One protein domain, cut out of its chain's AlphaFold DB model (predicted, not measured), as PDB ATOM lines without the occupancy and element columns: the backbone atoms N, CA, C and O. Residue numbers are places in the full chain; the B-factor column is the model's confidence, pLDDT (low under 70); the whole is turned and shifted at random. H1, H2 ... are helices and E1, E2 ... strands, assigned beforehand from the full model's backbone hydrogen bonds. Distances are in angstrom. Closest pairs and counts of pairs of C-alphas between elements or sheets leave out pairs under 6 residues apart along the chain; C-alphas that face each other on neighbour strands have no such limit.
ATOM      1  N   ARG A   2      -6.070   4.753 -32.777       71.25
ATOM      2  CA  ARG A   2      -6.555   4.986 -31.397       71.25
ATOM      3  C   ARG A   2      -6.621   6.483 -31.048       71.25
ATOM      4  O   ARG A   2      -7.690   6.952 -30.697       71.25
ATOM      5  N   HIS A   3      -5.537   7.220 -31.291       69.31
ATOM      6  CA  HIS A   3      -5.461   8.663 -31.033       69.31
ATOM      7  C   HIS A   3      -6.513   9.483 -31.808       69.31
ATOM      8  O   HIS A   3      -7.235  10.282 -31.233       69.31
ATOM      9  N   MET A   4      -6.695   9.204 -33.101       69.75
ATOM     10  CA  MET A   4      -7.742   9.830 -33.925       69.75
ATOM     11  C   MET A   4      -9.167   9.558 -33.410       69.75
ATOM     12  O   MET A   4     -10.019  10.439 -33.445       69.75
ATOM     13  N   ARG A   5      -9.440   8.346 -32.904       68.75
ATOM     14  CA  ARG A   5     -10.739   8.033 -32.287       68.75
ATOM     15  C   ARG A   5     -10.959   8.806 -30.989       68.75
ATOM     16  O   ARG A   5     -12.070   9.263 -30.752       68.75
ATOM     17  N   GLU A   6      -9.916   8.986 -30.183       77.06
ATOM     18  CA  GLU A   6      -9.965   9.817 -28.973       77.06
ATOM     19  C   GLU A   6     -10.219  11.295 -29.319       77.06
ATOM     20  O   GLU A   6     -10.985  11.965 -28.629       77.06
ATOM     21  N   GLN A   7      -9.655  11.797 -30.422       69.00
ATOM     22  CA  GLN A   7      -9.921  13.155 -30.915       69.00
ATOM     23  C   GLN A   7     -11.388  13.354 -31.326       69.00
ATOM     24  O   GLN A   7     -11.971  14.386 -31.004       69.00
ATOM     25  N   VAL A   8     -12.012  12.368 -31.979       71.25
ATOM     26  CA  VAL A   8     -13.453  12.427 -32.291       71.25
ATOM     27  C   VAL A   8     -14.297  12.328 -31.016       71.25
ATOM     28  O   VAL A   8     -15.194  13.137 -30.805       71.25
ATOM     29  N   ALA A   9     -13.980  11.390 -30.119       71.81
ATOM     30  CA  ALA A   9     -14.725  11.192 -28.872       71.81
ATOM     31  C   ALA A   9     -14.652  12.400 -27.914       71.81
ATOM     32  O   ALA A   9     -15.588  12.648 -27.161       71.81
ATOM     33  N   SER A  10     -13.551  13.153 -27.951       74.00
ATOM     34  CA  SER A  10     -13.358  14.388 -27.176       74.00
ATOM     35  C   SER A  10     -13.941  15.639 -27.844       74.00
ATOM     36  O   SER A  10     -13.852  16.726 -27.275       74.00
ATOM     37  N   GLY A  11     -14.511  15.518 -29.050       72.56
ATOM     38  CA  GLY A  11     -15.004  16.657 -29.830       72.56
ATOM     39  C   GLY A  11     -13.891  17.558 -30.372       72.56
ATOM     40  O   GLY A  11     -14.151  18.673 -30.819       72.56
ATOM     41  N   ALA A  12     -12.634  17.111 -30.324       68.31
ATOM     42  CA  ALA A  12     -11.536  17.822 -30.962       68.31
ATOM     43  C   ALA A  12     -11.645  17.741 -32.494       68.31
ATOM     44  O   ALA A  12     -11.358  18.731 -33.160       68.31
ATOM     45  N   ALA A  13     -12.103  16.609 -33.038       69.94
ATOM     46  CA  ALA A  13     -12.352  16.400 -34.466       69.94
ATOM     47  C   ALA A  13     -13.818  16.011 -34.737       69.94
ATOM     48  O   ALA A  13     -14.418  15.269 -33.964       69.94
ATOM     49  N   ILE A  14     -14.381  16.467 -35.860       77.94
ATOM     50  CA  ILE A  14     -15.722  16.089 -36.345       77.94
ATOM     51  C   ILE A  14     -15.663  14.737 -37.069       77.94
ATOM     52  O   ILE A  14     -16.552  13.900 -36.935       77.94
ATOM     53  N   VAL A  15     -14.602  14.513 -37.846       77.44
ATOM     54  CA  VAL A  15     -14.395  13.297 -38.642       77.44
ATOM     55  C   VAL A  15     -12.936  12.892 -38.533       77.44
ATOM     56  O   VAL A  15     -12.061  13.747 -38.624       77.44
ATOM     57  N   ALA A  16     -12.661  11.598 -38.388       80.81
ATOM     58  CA  ALA A  16     -11.317  11.056 -38.535       80.81
ATOM     59  C   ALA A  16     -11.375   9.644 -39.119       80.81
ATOM     60  O   ALA A  16     -12.043   8.765 -38.565       80.81
ATOM     61  N   GLY A  17     -10.662   9.396 -40.216       80.12
ATOM     62  CA  GLY A  17     -10.670   8.069 -40.816       80.12
ATOM     63  C   GLY A  17      -9.680   7.869 -41.959       80.12
ATOM     64  O   GLY A  17      -9.190   8.836 -42.541       80.12
ATOM     65  N   PRO A  18      -9.372   6.601 -42.278       81.75
ATOM     66  CA  PRO A  18      -8.557   6.256 -43.430       81.75
ATOM     67  C   PRO A  18      -9.270   6.587 -44.743       81.75
ATOM     68  O   PRO A  18     -10.479   6.384 -44.873       81.75
ATOM     69  N   MET A  19      -8.503   7.031 -45.737       80.94
ATOM     70  CA  MET A  19      -9.020   7.265 -47.082       80.94
ATOM     71  C   MET A  19      -8.909   5.997 -47.927       80.94
ATOM     72  O   MET A  19      -7.865   5.342 -47.980       80.94
ATOM     73  N   HIS A  20     -10.003   5.674 -48.608       75.12
ATOM     74  CA  HIS A  20     -10.098   4.549 -49.528       75.12
ATOM     75  C   HIS A  20     -10.467   5.058 -50.923       75.12
ATOM     76  O   HIS A  20     -11.210   6.030 -51.055       75.12
ATOM     77  N   ASN A  21      -9.975   4.388 -51.960       73.06
ATOM     78  CA  ASN A  21     -10.481   4.493 -53.324       73.06
ATOM     79  C   ASN A  21     -11.117   3.154 -53.746       73.06
ATOM     80  O   ASN A  21     -11.136   2.194 -52.975       73.06
ATOM     81  N   GLY A  22     -11.617   3.069 -54.984       71.62
ATOM     82  CA  GLY A  22     -12.219   1.837 -55.517       71.62
ATOM     83  C   GLY A  22     -11.283   0.618 -55.557       71.62
ATOM     84  O   GLY A  22     -11.760  -0.498 -55.719       71.62
ATOM     85  N   ALA A  23      -9.972   0.812 -55.379       74.81
ATOM     86  CA  ALA A  23      -8.955  -0.238 -55.329       74.81
ATOM     87  C   ALA A  23      -8.464  -0.556 -53.896       74.81
ATOM     88  O   ALA A  23      -7.626  -1.440 -53.723       74.81
ATOM     89  N   GLY A  24      -8.971   0.133 -52.864       70.62
ATOM     90  CA  GLY A  24      -8.613  -0.084 -51.459       70.62
ATOM     91  C   GLY A  24      -8.009   1.145 -50.774       70.62
ATOM     92  O   GLY A  24      -8.317   2.285 -51.106       70.62
ATOM     93  N   LEU A  25      -7.183   0.927 -49.748       66.69
ATOM     94  CA  LEU A  25      -6.534   2.009 -48.994       66.69
ATOM     95  C   LEU A  25      -5.560   2.795 -49.881       66.69
ATOM     96  O   LEU A  25      -4.710   2.197 -50.544       66.69
ATOM     97  N   LEU A  26      -5.598   4.126 -49.800       65.25
ATOM     98  CA  LEU A  26      -4.616   5.019 -50.429       65.25
ATOM     99  C   LEU A  26      -3.286   5.001 -49.647       65.25
ATOM    100  O   LEU A  26      -2.869   5.998 -49.061       65.25
ATOM    101  N   LYS A  27      -2.623   3.838 -49.605       58.94
ATOM    102  CA  LYS A  27      -1.450   3.570 -48.751       58.94
ATOM    103  C   LYS A  27      -0.207   4.407 -49.076       58.94
ATOM    104  O   LYS A  27       0.680   4.484 -48.238       58.94
ATOM    105  N   GLU A  28      -0.142   5.034 -50.249       65.38
ATOM    106  CA  GLU A  28       1.085   5.694 -50.722       65.38
ATOM    107  C   GLU A  28       0.957   7.212 -50.916       65.38
ATOM    108  O   GLU A  28       1.961   7.883 -51.124       65.38
ATOM    109  N   MET A  29      -0.249   7.785 -50.804       69.88
ATOM    110  CA  MET A  29      -0.468   9.220 -51.062       69.88
ATOM    111  C   MET A  29      -1.256   9.941 -49.969       69.88
ATOM    112  O   MET A  29      -0.932  11.076 -49.633       69.88
ATOM    113  N   LEU A  30      -2.289   9.306 -49.408       75.44
ATOM    114  CA  LEU A  30      -3.151   9.925 -48.404       75.44
ATOM    115  C   LEU A  30      -3.716   8.850 -47.480       75.44
ATOM    116  O   LEU A  30      -4.679   8.165 -47.807       75.44
ATOM    117  N   LEU A  31      -3.116   8.717 -46.303       83.50
ATOM    118  CA  LEU A  31      -3.450   7.642 -45.368       83.50
ATOM    119  C   LEU A  31      -4.770   7.872 -44.623       83.50
ATOM    120  O   LEU A  31      -5.351   6.921 -44.102       83.50
ATOM    121  N   GLY A  32      -5.263   9.110 -44.582       85.56
ATOM    122  CA  GLY A  32      -6.499   9.467 -43.905       85.56
ATOM    123  C   GLY A  32      -6.807  10.955 -43.965       85.56
ATOM    124  O   GLY A  32      -5.978  11.756 -44.392       85.56
ATOM    125  N   VAL A  33      -8.009  11.303 -43.519       88.00
ATOM    126  CA  VAL A  33      -8.474  12.681 -43.351       88.00
ATOM    127  C   VAL A  33      -8.983  12.849 -41.927       88.00
ATOM    128  O   VAL A  33      -9.642  11.963 -41.376       88.00
ATOM    129  N   VAL A  34      -8.674  14.006 -41.347       89.00
ATOM    130  CA  VAL A  34      -9.236  14.470 -40.081       89.00
ATOM    131  C   VAL A  34      -9.810  15.863 -40.310       89.00
ATOM    132  O   VAL A  34      -9.131  16.722 -40.869       89.00
ATOM    133  N   ILE A  35     -11.058  16.079 -39.902       89.56
ATOM    134  CA  ILE A  35     -11.744  17.372 -39.980       89.56
ATOM    135  C   ILE A  35     -11.904  17.891 -38.557       89.56
ATOM    136  O   ILE A  35     -12.489  17.208 -37.719       89.56
ATOM    137  N   TYR A  36     -11.398  19.092 -38.291       88.69
ATOM    138  CA  TYR A  36     -11.480  19.756 -36.990       88.69
ATOM    139  C   TYR A  36     -12.499  20.899 -37.043       88.69
ATOM    140  O   TYR A  36     -12.464  21.689 -37.983       88.69
ATOM    141  N   ASP A  37     -13.345  21.030 -36.017       88.25
ATOM    142  CA  ASP A  37     -14.175  22.230 -35.800       88.25
ATOM    143  C   ASP A  37     -13.394  23.284 -35.002       88.25
ATOM    144  O   ASP A  37     -13.689  23.593 -33.845       88.25
ATOM    145  N   ARG A  38     -12.265  23.722 -35.558       87.56
ATOM    146  CA  ARG A  38     -11.310  24.610 -34.882       87.56
ATOM    147  C   ARG A  38     -10.655  25.549 -35.899       87.56
ATOM    148  O   ARG A  38     -10.486  25.163 -37.057       87.56
ATOM    149  N   PRO A  39     -10.188  26.741 -35.481       91.00
ATOM    150  CA  PRO A  39      -9.352  27.590 -36.323       91.00
ATOM    151  C   PRO A  39      -8.079  26.870 -36.793       91.00
ATOM    152  O   PRO A  39      -7.495  26.074 -36.056       91.00
ATOM    153  N   VAL A  40      -7.593  27.212 -37.993       92.94
ATOM    154  CA  VAL A  40      -6.411  26.579 -38.613       92.94
ATOM    155  C   VAL A  40      -5.184  26.526 -37.686       92.94
ATOM    156  O   VAL A  40      -4.574  25.457 -37.618       92.94
ATOM    157  N   PRO A  41      -4.807  27.583 -36.933       94.94
ATOM    158  CA  PRO A  41      -3.654  27.505 -36.029       94.94
ATOM    159  C   PRO A  41      -3.812  26.444 -34.931       94.94
ATOM    160  O   PRO A  41      -2.864  25.726 -34.611       94.94
ATOM    161  N   GLU A  42      -5.015  26.305 -34.374       92.31
ATOM    162  CA  GLU A  42      -5.296  25.333 -33.318       92.31
ATOM    163  C   GLU A  42      -5.358  23.908 -33.873       92.31
ATOM    164  O   GLU A  42      -4.717  23.010 -33.323       92.31
ATOM    165  N   ALA A  43      -6.049  23.716 -35.000       92.69
ATOM    166  CA  ALA A  43      -6.079  22.440 -35.710       92.69
ATOM    167  C   ALA A  43      -4.665  21.979 -36.100       92.69
ATOM    168  O   ALA A  43      -4.326  20.809 -35.938       92.69
ATOM    169  N   THR A  44      -3.811  22.912 -36.537       94.69
ATOM    170  CA  THR A  44      -2.404  22.634 -36.856       94.69
ATOM    171  C   THR A  44      -1.656  22.127 -35.633       94.69
ATOM    172  O   THR A  44      -1.039  21.069 -35.704       94.69
ATOM    173  N   ARG A  45      -1.764  22.822 -34.494       94.94
ATOM    174  CA  ARG A  45      -1.105  22.414 -33.244       94.94
ATOM    175  C   ARG A  45      -1.531  21.014 -32.790       94.94
ATOM    176  O   ARG A  45      -0.690  20.255 -32.317       94.94
ATOM    177  N   ILE A  46      -2.817  20.680 -32.914       91.06
ATOM    178  CA  ILE A  46      -3.339  19.351 -32.561       91.06
ATOM    179  C   ILE A  46      -2.798  18.294 -33.532       91.06
ATOM    180  O   ILE A  46      -2.266  17.278 -33.092       91.06
ATOM    181  N   ALA A  47      -2.882  18.543 -34.841       91.62
ATOM    182  CA  ALA A  47      -2.459  17.591 -35.865       91.62
ATOM    183  C   ALA A  47      -0.949  17.303 -35.824       91.62
ATOM    184  O   ALA A  47      -0.542  16.154 -35.983       91.62
ATOM    185  N   THR A  48      -0.108  18.314 -35.582       94.88
ATOM    186  CA  THR A  48       1.352  18.126 -35.510       94.88
ATOM    187  C   THR A  48       1.814  17.466 -34.213       94.88
ATOM    188  O   THR A  48       2.946  16.997 -34.148       94.88
ATOM    189  N   ALA A  49       0.963  17.429 -33.183       93.81
ATOM    190  CA  ALA A  49       1.245  16.757 -31.917       93.81
ATOM    191  C   ALA A  49       0.878  15.260 -31.924       93.81
ATOM    192  O   ALA A  49       1.131  14.578 -30.929       93.81
ATOM    193  N   ASP A  50       0.298  14.733 -33.013       89.56
ATOM    194  CA  ASP A  50       0.018  13.299 -33.132       89.56
ATOM    195  C   ASP A  50       1.333  12.501 -32.974       89.56
ATOM    196  O   ASP A  50       2.314  12.792 -33.667       89.56
ATOM    197  N   PRO A  51       1.389  11.482 -32.094       91.44
ATOM    198  CA  PRO A  51       2.606  10.703 -31.871       91.44
ATOM    199  C   PRO A  51       3.198  10.069 -33.134       91.44
ATOM    200  O   PRO A  51       4.413   9.909 -33.214       91.44
ATOM    201  N   ALA A  52       2.371   9.719 -34.122       89.62
ATOM    202  CA  ALA A  52       2.829   9.172 -35.396       89.62
ATOM    203  C   ALA A  52       3.420  10.249 -36.324       89.62
ATOM    204  O   ALA A  52       4.222   9.939 -37.201       89.62
ATOM    205  N   VAL A  53       3.043  11.516 -36.137       93.12
ATOM    206  CA  VAL A  53       3.670  12.654 -36.824       93.12
ATOM    207  C   VAL A  53       4.994  12.998 -36.152       93.12
ATOM    208  O   VAL A  53       6.020  13.083 -36.821       93.12
ATOM    209  N   VAL A  54       5.000  13.109 -34.820       96.00
ATOM    210  CA  VAL A  54       6.218  13.368 -34.032       96.00
ATOM    211  C   VAL A  54       7.259  12.261 -34.234       96.00
ATOM    212  O   VAL A  54       8.448  12.547 -34.352       96.00
ATOM    213  N   GLY A  55       6.823  11.002 -34.320       94.75
ATOM    214  CA  GLY A  55       7.684   9.849 -34.589       94.75
ATOM    215  C   GLY A  55       8.101   9.678 -36.055       94.75
ATOM    216  O   GLY A  55       8.769   8.696 -36.377       94.75
ATOM    217  N   GLY A  56       7.716  10.597 -36.948       92.81
ATOM    218  CA  GLY A  56       8.111  10.589 -38.359       92.81
ATOM    219  C   GLY A  56       7.421   9.529 -39.223       92.81
ATOM    220  O   GLY A  56       7.787   9.367 -40.385       92.81
TER     221      GLY A  56
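AT A GLANCE: This is residues 2 to 56 of the 69 residues of an uncharacterized protein of Salinispora sp. H7-4 (UniProt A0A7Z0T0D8). You are looking at a small hairpin of two short strands, E1 and E2, whose long loop, residues 18 to 32, reaches away from the helices to Ala 23 and makes much of the length. H1 packs beside the hairpin, mainly along E1, while H2 and then the short H3 follow E2 as a tail, in which H2 is apart from H1 and H3 only just apart from it, with closest C-alphas at 8.4 A. The printed part has 55 residues, with the order H1, E1, E2, H2, H3 along it: three named helices and two named strands in one antiparallel sheet, E1 - E2. The class is mixed, helices and strands, with 27 residues, under half, in named elements. The whole is only just compact, close to loose, with a radius of gyration of the C-alphas of 11.9 A and spans of 33 by 24 by 21 A.

HOW THE PARTS SIT: Start at H1, residues 2 to 9, and look from there to E1, residues 15 to 17: the closest C-alphas of the two are those of Met 4 and Ala 16, 6.0 A apart. Next find E2, residues 33 to 35, which forms a hairpin with E1; the two are antiparallel, with 168 degrees between their directions. C-alphas 16 and 34 face each other at 4.3 A. Across this pair, N 35 and O 15 are within hydrogen-bond range at 2.8 A, and N 33 and O 17 at 2.9 A. The closest C-alphas of H1 and E2 are those of Met 4 and Val 34, 7.9 A apart. Go on to H2, residues 40 to 48, which is apart from H1 and from E1. H3, residues 51 to 54, is close to H2 but not clearly touching; their closest C-alphas, those of Thr 48 and Val 54, are 7.0 A apart. H1 and H3 are only just apart, with their closest C-alphas at 8.4 A. In H1 and H2 every O i to N i+4 pair is within hydrogen-bond range; H3 is too short for such a pair.

IN THESE COORDINATES: Find C-alpha 2 at (-6.555, 4.986, -31.397); from there H1 runs 10.6 A to C-alpha 9. E1 runs 6.8 A from C-alpha 15 to C-alpha 17, and E2 6.6 A from C-alpha 33, at (-8.474, 12.681, -43.351), to C-alpha 35. H2 covers 11.9 A from C-alpha 40 to C-alpha 48. H3 covers 5.0 A and ends at C-alpha 54, at (6.218, 13.368, -34.032).

THE WHOLE: The two C-alphas farthest apart are those of Ala 23 and Pro 41, at 34.2 A. The printed part has no cut. The link from E1 to E2 is long, with 15 residues; within it, residues 20 to 21 pair antiparallel with residues 24 to 25. The other links are tight. The mean pLDDT of the printed part is 81.3; look for values under 70 at residues 3 to 5, 7, 12 to 13 and 25 to 29.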